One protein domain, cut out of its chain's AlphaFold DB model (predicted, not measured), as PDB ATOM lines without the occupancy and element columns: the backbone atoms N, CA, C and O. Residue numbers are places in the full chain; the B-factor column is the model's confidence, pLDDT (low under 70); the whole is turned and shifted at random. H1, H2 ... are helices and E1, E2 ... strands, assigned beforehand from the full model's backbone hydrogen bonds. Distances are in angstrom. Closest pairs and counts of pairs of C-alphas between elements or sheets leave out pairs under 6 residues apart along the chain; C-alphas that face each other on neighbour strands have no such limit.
ATOM      1  N   ARG A   6     222.260 375.661 245.070       52.09
ATOM      2  CA  ARG A   6     220.902 375.399 244.555       52.09
ATOM      3  C   ARG A   6     220.229 376.629 243.928       52.09
ATOM      4  O   ARG A   6     219.260 376.469 243.197       52.09
ATOM      5  N   LEU A   7     220.731 377.837 244.213       45.94
ATOM      6  CA  LEU A   7     220.282 379.103 243.611       45.94
ATOM      7  C   LEU A   7     221.188 379.566 242.460       45.94
ATOM      8  O   LEU A   7     221.028 380.680 241.953       45.94
ATOM      9  N   SER A   8     222.145 378.735 242.034       59.47
ATOM     10  CA  SER A   8     222.932 379.023 240.840       59.47
ATOM     11  C   SER A   8     221.996 379.067 239.630       59.47
ATOM     12  O   SER A   8     221.457 378.050 239.208       59.47
ATOM     13  N   ARG A   9     221.816 380.253 239.037       60.97
ATOM     14  CA  ARG A   9     221.140 380.447 237.735       60.97
ATOM     15  C   ARG A   9     222.011 379.967 236.560       60.97
ATOM     16  O   ARG A   9     221.838 380.432 235.436       60.97
ATOM     17  N   GLY A  10     223.005 379.121 236.833       70.94
ATOM     18  CA  GLY A  10     223.934 378.611 235.841       70.94
ATOM     19  C   GLY A  10     223.191 377.756 234.826       70.94
ATOM     20  O   GLY A  10     222.573 376.758 235.177       70.94
ATOM     21  N   VAL A  11     223.242 378.160 233.560       84.12
ATOM     22  CA  VAL A  11     222.758 377.339 232.446       84.12
ATOM     23  C   VAL A  11     223.880 376.388 232.025       84.12
ATOM     24  O   VAL A  11     225.034 376.806 231.940       84.12
ATOM     25  N   ALA A  12     223.558 375.133 231.737       90.31
ATOM     26  CA  ALA A  12     224.429 374.229 230.991       90.31
ATOM     27  C   ALA A  12     223.856 374.041 229.583       90.31
ATOM     28  O   ALA A  12     222.639 374.088 229.395       90.31
ATOM     29  N   GLY A  13     224.715 373.852 228.588       92.06
ATOM     30  CA  GLY A  13     224.263 373.694 227.210       92.06
ATOM     31  C   GLY A  13     225.386 373.322 226.262       92.06
ATOM     32  O   GLY A  13     226.500 373.016 226.681       92.06
ATOM     33  N   THR A  14     225.086 373.346 224.969       95.00
ATOM     34  CA  THR A  14     226.023 372.934 223.925       95.00
ATOM     35  C   THR A  14     226.092 373.979 222.818       95.00
ATOM     36  O   THR A  14     225.135 374.715 222.562       95.00
ATOM     37  N   ARG A  15     227.250 374.080 222.163       95.06
ATOM     38  CA  ARG A  15     227.451 374.903 220.963       95.06
ATOM     39  C   ARG A  15     228.302 374.120 219.972       95.06
ATOM     40  O   ARG A  15     229.504 373.968 220.173       95.06
ATOM     41  N   GLY A  16     227.682 373.627 218.901       93.12
ATOM     42  CA  GLY A  16     228.333 372.646 218.030       93.12
ATOM     43  C   GLY A  16     228.680 371.389 218.831       93.12
ATOM     44  O   GLY A  16     227.824 370.866 219.536       93.12
ATOM     45  N   GLN A  17     229.942 370.961 218.780       94.25
ATOM     46  CA  GLN A  17     230.447 369.799 219.530       94.25
ATOM     47  C   GLN A  17     231.052 370.161 220.901       94.25
ATOM     48  O   GLN A  17     231.733 369.346 221.513       94.25
ATOM     49  N   ALA A  18     230.837 371.386 221.392       94.81
ATOM     50  CA  ALA A  18     231.331 371.821 222.694       94.81
ATOM     51  C   ALA A  18     230.227 371.768 223.757       94.81
ATOM     52  O   ALA A  18     229.147 372.330 223.559       94.81
ATOM     53  N   LEU A  19     230.531 371.152 224.903       93.81
ATOM     54  CA  LEU A  19     229.737 371.235 226.128       93.81
ATOM     55  C   LEU A  19     230.165 372.470 226.935       93.81
ATOM     56  O   LEU A  19     231.354 372.692 227.154       93.81
ATOM     57  N   ILE A  20     229.199 373.268 227.382       94.31
ATOM     58  CA  ILE A  20     229.411 374.493 228.157       94.31
ATOM     59  C   ILE A  20     228.701 374.335 229.501       94.31
ATOM     60  O   ILE A  20     227.491 374.106 229.549       94.31
ATOM     61  N   LEU A  21     229.453 374.491 230.591       91.25
ATOM     62  CA  LEU A  21     228.956 374.406 231.963       91.25
ATOM     63  C   LEU A  21     229.247 375.721 232.684       91.25
ATOM     64  O   LEU A  21     230.404 376.113 232.818       91.25
ATOM     65  N   ASN A  22     228.206 376.399 233.160       91.19
ATOM     66  CA  ASN A  22     228.379 377.546 234.045       91.19
ATOM     67  C   ASN A  22     228.555 377.064 235.488       91.19
ATOM     68  O   ASN A  22     227.658 376.424 236.038       91.19
ATOM     69  N   THR A  23     229.673 377.421 236.116       88.56
ATOM     70  CA  THR A  23     229.951 377.118 237.525       88.56
ATOM     71  C   THR A  23     229.919 378.386 238.391       88.56
ATOM     72  O   THR A  23     229.979 379.506 237.873       88.56
ATOM     73  N   PRO A  24     229.797 378.257 239.725       87.69
ATOM     74  CA  PRO A  24     229.925 379.393 240.635       87.69
ATOM     75  C   PRO A  24     231.311 380.048 240.557       87.69
ATOM     76  O   PRO A  24     232.313 379.368 240.363       87.69
ATOM     77  N   GLY A  25     231.396 381.357 240.811       86.88
ATOM     78  CA  GLY A  25     232.662 382.106 240.741       86.88
ATOM     79  C   GLY A  25     233.688 381.792 241.842       86.88
ATOM     80  O   GLY A  25     234.810 382.284 241.778       86.88
ATOM     81  N   SER A  26     233.333 381.001 242.858       90.19
ATOM     82  CA  SER A  26     234.266 380.557 243.899       90.19
ATOM     83  C   SER A  26     234.869 379.192 243.563       90.19
ATOM     84  O   SER A  26     234.188 378.317 243.026       90.19
ATOM     85  N   THR A  27     236.130 378.971 243.948       94.12
ATOM     86  CA  THR A  27     236.831 377.692 243.731       94.12
ATOM     87  C   THR A  27     236.070 376.513 244.334       94.12
ATOM     88  O   THR A  27     235.841 375.518 243.656       94.12
ATOM     89  N   ALA A  28     235.613 376.643 245.585       90.25
ATOM     90  CA  ALA A  28     234.869 375.585 246.269       90.25
ATOM     91  C   ALA A  28     233.548 375.245 245.557       90.25
ATOM     92  O   ALA A  28     233.229 374.073 245.384       90.25
ATOM     93  N   GLY A  29     232.806 376.260 245.095       87.69
ATOM     94  CA  GLY A  29     231.559 376.045 244.360       87.69
ATOM     95  C   GLY A  29     231.784 375.437 242.975       87.69
ATOM     96  O   GLY A  29     230.973 374.631 242.532       87.69
ATOM     97  N   THR A  30     232.888 375.782 242.303       89.81
ATOM     98  CA  THR A  30     233.272 375.146 241.033       89.81
ATOM     99  C   THR A  30     233.605 373.671 241.222       89.81
ATOM    100  O   THR A  30     233.107 372.858 240.451       89.81
ATOM    101  N   ILE A  31     234.385 373.316 242.248       92.75
ATOM    102  CA  ILE A  31     234.735 371.916 242.532       92.75
ATOM    103  C   ILE A  31     233.470 371.100 242.819       92.75
ATOM    104  O   ILE A  31     233.221 370.124 242.121       92.75
ATOM    105  N   GLU A  32     232.623 371.550 243.751       89.00
ATOM    106  CA  GLU A  32     231.378 370.846 244.104       89.00
ATOM    107  C   GLU A  32     230.446 370.681 242.889       89.00
ATOM    108  O   GLU A  32     229.866 369.616 242.679       89.00
ATOM    109  N   CYS A  33     230.313 371.725 242.064       87.69
ATOM    110  CA  CYS A  33     229.454 371.683 240.882       87.69
ATOM    111  C   CYS A  33     230.008 370.767 239.786       87.69
ATOM    112  O   CYS A  33     229.228 370.111 239.101       87.69
ATOM    113  N   LEU A  34     231.331 370.732 239.601       90.69
ATOM    114  CA  LEU A  34     231.965 369.874 238.605       90.69
ATOM    115  C   LEU A  34     231.900 368.407 239.040       90.69
ATOM    116  O   LEU A  34     231.492 367.563 238.249       90.69
ATOM    117  N   GLU A  35     232.219 368.110 240.302       93.25
ATOM    118  CA  GLU A  35     232.146 366.756 240.868       93.25
ATOM    119  C   GLU A  35     230.756 366.132 240.730       93.25
ATOM    120  O   GLU A  35     230.648 364.940 240.457       93.25
ATOM    121  N   ALA A  36     229.697 366.938 240.834       88.62
ATOM    122  CA  ALA A  36     228.317 366.481 240.687       88.62
ATOM    123  C   ALA A  36     227.944 365.993 239.273       88.62
ATOM    124  O   ALA A  36     226.895 365.371 239.122       88.62
ATOM    125  N   VAL A  37     228.744 366.307 238.246       89.75
ATOM    126  CA  VAL A  37     228.464 365.942 236.844       89.75
ATOM    127  C   VAL A  37     229.612 365.189 236.162       89.75
ATOM    128  O   VAL A  37     229.498 364.819 234.994       89.75
ATOM    129  N   LEU A  38     230.737 364.971 236.851       91.81
ATOM    130  CA  LEU A  38     231.937 364.353 236.269       91.81
ATOM    131  C   LEU A  38     231.692 362.941 235.724       91.81
ATOM    132  O   LEU A  38     232.303 362.560 234.726       91.81
ATOM    133  N   ASP A  39     230.811 362.177 236.357       93.38
ATOM    134  CA  ASP A  39     230.462 360.809 235.976       93.38
ATOM    135  C   ASP A  39     229.710 360.735 234.636       93.38
ATOM    136  O   ASP A  39     229.910 359.797 233.863       93.38
ATOM    137  N   VAL A  40     228.901 361.750 234.317       91.94
ATOM    138  CA  VAL A  40     228.100 361.797 233.081       91.94
ATOM    139  C   VAL A  40     228.785 362.527 231.921       91.94
ATOM    140  O   VAL A  40     228.431 362.294 230.760       91.94
ATOM    141  N   ILE A  41     229.786 363.376 232.192       93.94
ATOM    142  CA  ILE A  41     230.502 364.156 231.163       93.94
ATOM    143  C   ILE A  41     231.063 363.283 230.022       93.94
ATOM    144  O   ILE A  41     230.846 363.650 228.863       93.94
ATOM    145  N   PRO A  42     231.735 362.137 230.270       94.62
ATOM    146  CA  PRO A  42     232.276 361.314 229.190       94.62
ATOM    147  C   PRO A  42     231.204 360.842 228.202       94.62
ATOM    148  O   PRO A  42     231.417 360.882 226.992       94.62
ATOM    149  N   HIS A  43     230.034 360.438 228.700       94.38
ATOM    150  CA  HIS A  43     228.922 360.028 227.845       94.38
ATOM    151  C   HIS A  43     228.350 361.213 227.054       94.38
ATOM    152  O   HIS A  43     228.146 361.098 225.847       94.38
ATOM    153  N   ALA A  44     228.171 362.372 227.697       92.56
ATOM    154  CA  ALA A  44     227.685 363.580 227.029       92.56
ATOM    155  C   ALA A  44     228.611 364.044 225.889       92.56
ATOM    156  O   ALA A  44     228.130 364.446 224.829       92.56
ATOM    157  N   ILE A  45     229.934 363.953 226.074       95.12
ATOM    158  CA  ILE A  45     230.917 364.284 225.029       95.12
ATOM    159  C   ILE A  45     230.825 363.301 223.855       95.12
ATOM    160  O   ILE A  45     230.878 363.734 222.706       95.12
ATOM    161  N   ARG A  46     230.651 362.000 224.120       95.69
ATOM    162  CA  ARG A  46     230.481 360.988 223.062       95.69
ATOM    163  C   ARG A  46     229.239 361.259 222.211       95.69
ATOM    164  O   ARG A  46     229.345 361.315 220.991       95.69
ATOM    165  N   LEU A  47     228.104 361.556 222.850       94.44
ATOM    166  CA  LEU A  47     226.879 361.945 222.139       94.44
ATOM    167  C   LEU A  47     227.078 363.207 221.283       94.44
ATOM    168  O   LEU A  47     226.589 363.281 220.160       94.44
ATOM    169  N   LEU A  48     227.832 364.198 221.778       93.88
ATOM    170  CA  LEU A  48     228.171 365.401 221.003       93.88
ATOM    171  C   LEU A  48     229.102 365.120 219.816       93.88
ATOM    172  O   LEU A  48     229.071 365.851 218.822       93.88
ATOM    173  N   ALA A  49     229.923 364.076 219.910       93.69
ATOM    174  CA  ALA A  49     230.791 363.620 218.832       93.69
ATOM    175  C   ALA A  49     230.051 362.790 217.764       93.69
ATOM    176  O   ALA A  49     230.603 362.601 216.682       93.69
ATOM    177  N   GLY A  50     228.806 362.373 218.026       89.06
ATOM    178  CA  GLY A  50     227.971 361.613 217.091       89.06
ATOM    179  C   GLY A  50     227.982 360.094 217.290       89.06
ATOM    180  O   GLY A  50     227.665 359.384 216.337       89.06
TER     181      GLY A  50
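What this domain is: This is residues 6 to 50 of the 51 residues of the protein "Unannotated protein" of freshwater metagenome (UniProt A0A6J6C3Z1). A narrow hairpin of two short strands, E1 and E2, runs along part of the long axis, and the chain then folds back over it through two short helices. H2 packs on the hairpin, mostly on E2, while H1 sits beyond the strands toward the other end of the long axis. The printed part has 45 residues, with two named strands and two named helices in the order E1, E2, H1, H2; the sheet order is E1 - E2, antiparallel, and the class is mixed, helices and strands. The whole is only just loose, close to compact, with a radius of gyration of the C-alphas of 11.4 A, and its outline is elongated, spanning 33 by 19 by 16 A.

Where its parts are: Begin with the sheet: find C-alpha 12 at (224.429, 374.229, 230.991), where E1 starts, and read on to residue 15, 10.5 A away. E2, residues 18 to 21, is 9.9 A from first to last C-alpha and ends at C-alpha 21, at (228.956, 374.406, 231.963). H1 covers residues 27 to 35 and measures 12.2 A. H2 covers residues 41 to 49 and measures 12.3 A; look for its last C-alpha, that of Ala 49, at (230.791, 363.620, 218.832).

How they stand to each other: Look first at E1 and E2, a hairpin of antiparallel neighbour strands whose directions stand at 158 degrees. C-alphas 12 and 21 face each other at 4.6 A, and C-alphas 15 and 18 at 5.2 A. Across the pair, N 13 and O 20 are within hydrogen-bond range at 2.9 A, and N 20 and O 13 at 2.8 A. Next compare E2 with H2: 5 pairs of their C-alphas are within 8 A, the closest being those of Leu 19 and Ile 45, 7.1 A apart, and the centres are 10.4 A apart. E1 and H2 are only just apart, their closest C-alphas being 8.4 A from each other. H1 is apart from E1 and also from H2. In H1 and H2 every O i to N i+4 pair is within hydrogen-bond range.

The domain as a whole: The two C-alphas farthest apart are those of Ser 26 and Gly 50, at 33.4 A, and from Arg 6 to Gly 50, the first and last printed residues, the C-alphas are 31.5 A apart. The printed part has no cut. The links E1 to E2, E2 to H1 and H1 to H2 are tight, with 2, 5 and 5 residues between the elements. The mean pLDDT of the printed part is 88.0; look at residues 6 to 9 for the model's low confidence, under 70.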